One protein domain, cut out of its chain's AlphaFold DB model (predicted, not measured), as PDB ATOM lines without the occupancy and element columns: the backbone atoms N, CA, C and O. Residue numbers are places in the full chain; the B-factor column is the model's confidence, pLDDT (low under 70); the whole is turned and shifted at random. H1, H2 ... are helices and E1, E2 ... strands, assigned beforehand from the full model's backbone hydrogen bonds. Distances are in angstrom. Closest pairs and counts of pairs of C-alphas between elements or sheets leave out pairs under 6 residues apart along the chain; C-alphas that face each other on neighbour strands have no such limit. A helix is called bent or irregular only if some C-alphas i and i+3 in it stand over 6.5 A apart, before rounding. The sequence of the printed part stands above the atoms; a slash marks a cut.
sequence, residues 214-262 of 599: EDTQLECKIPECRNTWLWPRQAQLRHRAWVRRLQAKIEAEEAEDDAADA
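Overview. This is residues 214 to 262 of the 599 residues of an uncharacterized protein of Enhygromyxa salina (UniProt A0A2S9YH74). A small two-stranded hairpin, E1 and E2, forms a head at one end, and one long helix, H1, leaves it at a corner like the long limb of an L. Residues 237 to 262 of H1 stick out as a free arm, and this arm makes most of the length. The printed part has 49 residues, with two named strands and then one named helix along the chain; the sheet, of order E1 - E2, is antiparallel and the class is mixed, helices and strands. The whole is extended, with a radius of gyration of the C-alphas of 17.3 A and spans of 52 by 25 by 10 A.

Arrangement. E1, residues 216 to 219, and E2, residues 228 to 231, form a hairpin of antiparallel neighbour strands, with 141 degrees between their directions. The C-alphas of Gln 217 and Leu 230 face each other at 4.8 A. N 229 and O 218 are within hydrogen-bond range at 2.8 A, as are N 231 and O 216 at 2.8 A. A tight link of one residue, Pro 232, joins E2 to H1, residues 233 to 262. The closest C-alphas of E1 and H1 are those of Thr 216 and Arg 233, 7.5 A apart. In H1, 25 of 26 O i to N i+4 pairs are within hydrogen-bond range.

Along the chain. E1 begins at C-alpha 216, (135.787, 218.276, 156.642), and is 10.0 A long from first to last C-alpha. E2 is 9.5 A long and begins at C-alpha 228, (143.367, 214.390, 151.998). H1 is 42.2 A long, is not bent and ends at C-alpha 262, (144.363, 230.624, 198.312).

Size, cuts and confidence. The two C-alphas farthest apart, those of Arg 226 and Ala 262, are 51.7 A apart. The printed part has no cut. The link from E1 to E2, eight residues, is short, and no link is long. The mean pLDDT of the printed part is 93.3, and no printed residue is under 70.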
ATOM      1  N   GLU A 214     129.665 220.017 159.041       97.44
ATOM      2  CA  GLU A 214     129.799 219.284 157.777       97.44
ATOM      3  C   GLU A 214     131.075 218.427 157.778       97.44
ATOM      4  O   GLU A 214     131.969 218.629 158.604       97.44
ATOM      5  N   ASP A 215     131.169 217.444 156.880       97.38
ATOM      6  CA  ASP A 215     132.340 216.567 156.781       97.38
ATOM      7  C   ASP A 215     133.539 217.347 156.215       97.38
ATOM      8  O   ASP A 215     133.503 217.854 155.097       97.38
ATOM      9  N   THR A 216     134.615 217.462 156.996       97.56
ATOM     10  CA  THR A 216     135.787 218.276 156.642       97.56
ATOM     11  C   THR A 216     136.864 217.409 156.002       97.56
ATOM     12  O   THR A 216     137.259 216.397 156.583       97.56
ATOM     13  N   GLN A 217     137.379 217.811 154.838       97.81
ATOM     14  CA  GLN A 217     138.606 217.224 154.297       97.81
ATOM     15  C   GLN A 217     139.816 217.795 155.037       97.81
ATOM     16  O   GLN A 217     139.906 219.005 155.231       97.81
ATOM     17  N   LEU A 218     140.744 216.933 155.442       96.81
ATOM     18  CA  LEU A 218     141.980 217.321 156.117       96.81
ATOM     19  C   LEU A 218     143.192 216.740 155.405       96.81
ATOM     20  O   LEU A 218     143.130 215.649 154.848       96.81
ATOM     21  N   GLU A 219     144.308 217.453 155.464       96.88
ATOM     22  CA  GLU A 219     145.586 216.997 154.922       96.88
ATOM     23  C   GLU A 219     146.116 215.766 155.681       96.88
ATOM     24  O   GLU A 219     145.805 215.528 156.857       96.88
ATOM     25  N   CYS A 220     146.919 214.952 154.995       96.62
ATOM     26  CA  CYS A 220     147.637 213.846 155.616       96.62
ATOM     27  C   CYS A 220     148.721 214.377 156.571       96.62
ATOM     28  O   CYS A 220     149.449 215.307 156.245       96.62
ATOM     29  N   LYS A 221     148.911 213.718 157.722       96.69
ATOM     30  CA  LYS A 221     149.975 214.011 158.707       96.69
ATOM     31  C   LYS A 221     151.402 214.054 158.118       96.69
ATOM     32  O   LYS A 221     152.311 214.573 158.764       96.69
ATOM     33  N   ILE A 222     151.637 213.462 156.946       96.12
ATOM     34  CA  ILE A 222     152.954 213.448 156.300       96.12
ATOM     35  C   ILE A 222     153.114 214.726 155.458       96.12
ATOM     36  O   ILE A 222     152.360 214.874 154.499       96.12
ATOM     37  N   PRO A 223     154.109 215.594 155.730       90.88
ATOM     38  CA  PRO A 223     154.204 216.954 155.170       90.88
ATOM     39  C   PRO A 223     154.501 217.040 153.659       90.88
ATOM     40  O   PRO A 223     154.671 218.131 153.126       90.88
ATOM     41  N   GLU A 224     154.576 215.903 152.971       91.56
ATOM     42  CA  GLU A 224     154.802 215.780 151.523       91.56
ATOM     43  C   GLU A 224     153.601 215.111 150.816       91.56
ATOM     44  O   GLU A 224     153.507 215.109 149.592       91.56
ATOM     45  N   CYS A 225     152.647 214.550 151.574       94.69
ATOM     46  CA  CYS A 225     151.539 213.767 151.037       94.69
ATOM     47  C   CYS A 225     150.308 214.643 150.755       94.69
ATOM     48  O   CYS A 225     149.521 214.930 151.655       94.69
ATOM     49  N   ARG A 226     150.089 214.988 149.480       94.12
ATOM     50  CA  ARG A 226     148.948 215.807 149.012       94.12
ATOM     51  C   ARG A 226     147.562 215.146 149.149       94.12
ATOM     52  O   ARG A 226     146.554 215.791 148.884       94.12
ATOM     53  N   ASN A 227     147.489 213.867 149.527       94.56
ATOM     54  CA  ASN A 227     146.219 213.160 149.710       94.56
ATOM     55  C   ASN A 227     145.493 213.669 150.973       94.56
ATOM     56  O   ASN A 227     146.056 213.614 152.071       94.56
ATOM     57  N   THR A 228     144.229 214.074 150.847       96.94
ATOM     58  CA  THR A 228     143.367 214.390 151.998       96.94
ATOM     59  C   THR A 228     142.759 213.128 152.628       96.94
ATOM     60  O   THR A 228     142.882 212.014 152.113       96.94
ATOM     61  N   TRP A 229     142.100 213.286 153.775       96.62
ATOM     62  CA  TRP A 229     141.211 212.296 154.380       96.62
ATOM     63  C   TRP A 229     139.942 212.961 154.910       96.62
ATOM     64  O   TRP A 229     139.954 214.126 155.316       96.62
ATOM     65  N   LEU A 230     138.833 212.221 154.909       96.69
ATOM     66  CA  LEU A 230     137.550 212.721 155.396       96.69
ATOM     67  C   LEU A 230     137.490 212.621 156.923       96.69
ATOM     68  O   LEU A 230     137.568 211.529 157.491       96.69
ATOM     69  N   TRP A 231     137.294 213.752 157.598       97.31
ATOM     70  CA  TRP A 231     136.985 213.796 159.022       97.31
ATOM     71  C   TRP A 231     135.471 213.952 159.212       97.31
ATOM     72  O   TRP A 231     134.961 215.078 159.228       97.31
ATOM     73  N   PRO A 232     134.714 212.845 159.350       96.50
ATOM     74  CA  PRO A 232     133.264 212.920 159.363       96.50
ATOM     75  C   PRO A 232     132.756 213.679 160.590       96.50
ATOM     76  O   PRO A 232     133.267 213.519 161.703       96.50
ATOM     77  N   ARG A 233     131.680 214.436 160.405       95.56
ATOM     78  CA  ARG A 233     130.877 215.176 161.389       95.56
ATOM     79  C   ARG A 233     130.727 214.455 162.727       95.56
ATOM     80  O   ARG A 233     130.967 215.031 163.783       95.56
ATOM     81  N   GLN A 234     130.397 213.162 162.714       91.12
ATOM     82  CA  GLN A 234     130.252 212.367 163.943       91.12
ATOM     83  C   GLN A 234     131.583 212.160 164.695       91.12
ATOM     84  O   GLN A 234     131.590 212.086 165.923       91.12
ATOM     85  N   ALA A 235     132.718 212.092 163.995       93.94
ATOM     86  CA  ALA A 235     134.047 212.060 164.606       93.94
ATOM     87  C   ALA A 235     134.494 213.452 165.086       93.94
ATOM     88  O   ALA A 235     135.076 213.545 166.166       93.94
ATOM     89  N   GLN A 236     134.169 214.522 164.350       94.94
ATOM     90  CA  GLN A 236     134.394 215.908 164.785       94.94
ATOM     91  C   GLN A 236     133.680 216.211 166.102       94.94
ATOM     92  O   GLN A 236     134.306 216.646 167.067       94.94
ATOM     93  N   LEU A 237     132.380 215.914 166.176       91.50
ATOM     94  CA  LEU A 237     131.566 216.134 167.370       91.50
ATOM     95  C   LEU A 237     132.089 215.316 168.557       91.50
ATOM     96  O   LEU A 237     132.256 215.867 169.643       91.50
ATOM     97  N   ARG A 238     132.452 214.038 168.352       90.12
ATOM     98  CA  ARG A 238     133.093 213.196 169.384       90.12
ATOM     99  C   ARG A 238     134.458 213.720 169.839       90.12
ATOM    100  O   ARG A 238     134.809 213.531 171.002       90.12
ATOM    101  N   HIS A 239     135.221 214.365 168.958       92.94
ATOM    102  CA  HIS A 239     136.499 214.975 169.308       92.94
ATOM    103  C   HIS A 239     136.302 216.282 170.087       92.94
ATOM    104  O   HIS A 239     136.804 216.379 171.204       92.94
ATOM    105  N   ARG A 240     135.471 217.222 169.604       90.88
ATOM    106  CA  ARG A 240     135.076 218.440 170.348       90.88
ATOM    107  C   ARG A 240     134.509 218.097 171.738       90.88
ATOM    108  O   ARG A 240     134.827 218.747 172.727       90.88
ATOM    109  N   ALA A 241     133.737 217.015 171.840       88.62
ATOM    110  CA  ALA A 241     133.209 216.455 173.088       88.62
ATOM    111  C   ALA A 241     134.251 215.886 174.062       88.62
ATOM    112  O   ALA A 241     133.991 215.761 175.263       88.62
ATOM    113  N   TRP A 242     135.382 215.422 173.541       90.44
ATOM    114  CA  TRP A 242     136.505 214.925 174.326       90.44
ATOM    115  C   TRP A 242     137.401 216.091 174.754       90.44
ATOM    116  O   TRP A 242     137.716 216.187 175.936       90.44
ATOM    117  N   VAL A 243     137.678 217.030 173.840       92.06
ATOM    118  CA  VAL A 243     138.362 218.304 174.110       92.06
ATOM    119  C   VAL A 243     137.666 219.061 175.243       92.06
ATOM    120  O   VAL A 243     138.294 219.290 176.271       92.06
ATOM    121  N   ARG A 244     136.354 219.325 175.146       89.56
ATOM    122  CA  ARG A 244     135.582 220.015 176.204       89.56
ATOM    123  C   ARG A 244     135.665 219.324 177.567       89.56
ATOM    124  O   ARG A 244     135.790 219.992 178.584       89.56
ATOM    125  N   ARG A 245     135.642 217.984 177.610       88.31
ATOM    126  CA  ARG A 245     135.817 217.222 178.863       88.31
ATOM    127  C   ARG A 245     137.236 217.302 179.417       88.31
ATOM    128  O   ARG A 245     137.407 217.278 180.631       88.31
ATOM    129  N   LEU A 246     138.244 217.368 178.552       91.38
ATOM    130  CA  LEU A 246     139.641 217.474 178.959       91.38
ATOM    131  C   LEU A 246     139.985 218.898 179.421       91.38
ATOM    132  O   LEU A 246     140.688 219.046 180.417       91.38
ATOM    133  N   GLN A 247     139.432 219.917 178.758       90.12
ATOM    134  CA  GLN A 247     139.468 221.322 179.172       90.12
ATOM    135  C   GLN A 247     138.785 221.495 180.535       90.12
ATOM    136  O   GLN A 247     139.469 221.854 181.486       90.12
ATOM    137  N   ALA A 248     137.518 221.083 180.680       89.44
ATOM    138  CA  ALA A 248     136.790 221.148 181.952       89.44
ATOM    139  C   ALA A 248     137.480 220.366 183.088       89.44
ATOM    140  O   ALA A 248     137.429 220.779 184.244       89.44
ATOM    141  N   LYS A 249     138.174 219.256 182.785       91.25
ATOM    142  CA  LYS A 249     139.006 218.565 183.780       91.25
ATOM    143  C   LYS A 249     140.256 219.367 184.161       91.25
ATOM    144  O   LYS A 249     140.606 219.383 185.336       91.25
ATOM    145  N   ILE A 250     140.944 220.000 183.209       89.94
ATOM    146  CA  ILE A 250     142.074 220.882 183.537       89.94
ATOM    147  C   ILE A 250     141.590 222.087 184.343       89.94
ATOM    148  O   ILE A 250     142.267 222.444 185.294       89.94
ATOM    149  N   GLU A 251     140.435 222.664 184.015       91.06
ATOM    150  CA  GLU A 251     139.821 223.785 184.737       91.06
ATOM    151  C   GLU A 251     139.391 223.392 186.154       91.06
ATOM    152  O   GLU A 251     139.639 224.156 187.079       91.06
ATOM    153  N   ALA A 252     138.852 222.184 186.360       92.00
ATOM    154  CA  ALA A 252     138.610 221.641 187.697       92.00
ATOM    155  C   ALA A 252     139.923 221.423 188.474       92.00
ATOM    156  O   ALA A 252     140.047 221.913 189.591       92.00
ATOM    157  N   GLU A 253     140.942 220.794 187.862       92.25
ATOM    158  CA  GLU A 253     142.287 220.703 188.460       92.25
ATOM    159  C   GLU A 253     142.853 222.114 188.764       92.25
ATOM    160  O   GLU A 253     143.653 222.265 189.684       92.25
ATOM    161  N   GLU A 254     142.521 223.155 187.982       91.69
ATOM    162  CA  GLU A 254     142.947 224.564 188.138       91.69
ATOM    163  C   GLU A 254     142.226 225.277 189.279       91.69
ATOM    164  O   GLU A 254     142.919 225.778 190.155       91.69
ATOM    165  N   ALA A 255     140.904 225.168 189.379       94.25
ATOM    166  CA  ALA A 255     140.145 225.637 190.535       94.25
ATOM    167  C   ALA A 255     140.562 224.938 191.847       94.25
ATOM    168  O   ALA A 255     140.646 225.599 192.876       94.25
ATOM    169  N   GLU A 256     140.872 223.635 191.823       94.00
ATOM    170  CA  GLU A 256     141.397 222.904 192.992       94.00
ATOM    171  C   GLU A 256     142.783 223.410 193.434       94.00
ATOM    172  O   GLU A 256     143.017 223.590 194.629       94.00
ATOM    173  N   ASP A 257     143.707 223.653 192.493       89.50
ATOM    174  CA  ASP A 257     145.030 224.214 192.814       89.50
ATOM    175  C   ASP A 257     144.935 225.676 193.274       89.50
ATOM    176  O   ASP A 257     145.599 226.035 194.239       89.50
ATOM    177  N   ASP A 258     144.124 226.509 192.618       91.12
ATOM    178  CA  ASP A 258     143.992 227.927 192.965       91.12
ATOM    179  C   ASP A 258     143.253 228.104 194.310       91.12
ATOM    180  O   ASP A 258     143.619 228.976 195.096       91.12
ATOM    181  N   ALA A 259     142.289 227.234 194.645       95.31
ATOM    182  CA  ALA A 259     141.674 227.185 195.976       95.31
ATOM    183  C   ALA A 259     142.652 226.696 197.063       95.31
ATOM    184  O   ALA A 259     142.598 227.176 198.195       95.31
ATOM    185  N   ALA A 260     143.562 225.772 196.735       92.88
ATOM    186  CA  ALA A 260     144.605 225.324 197.656       92.88
ATOM    187  C   ALA A 260     145.698 226.388 197.871       92.88
ATOM    188  O   ALA A 260     146.115 226.602 199.008       92.88
ATOM    189  N   ASP A 261     146.131 227.082 196.811       89.50
ATOM    190  CA  ASP A 261     147.063 228.215 196.895       89.50
ATOM    191  C   ASP A 261     146.419 229.386 197.679       89.50
ATOM    192  O   ASP A 261     147.094 230.012 198.497       89.50
ATOM    193  N   ALA A 262     145.110 229.640 197.518       94.25
ATOM    194  CA  ALA A 262     144.363 230.624 198.312       94.25
ATOM    195  C   ALA A 262     144.273 230.234 199.798       94.25
ATOM    196  O   ALA A 262     144.669 231.017 200.657       94.25
TER     197      ALA A 262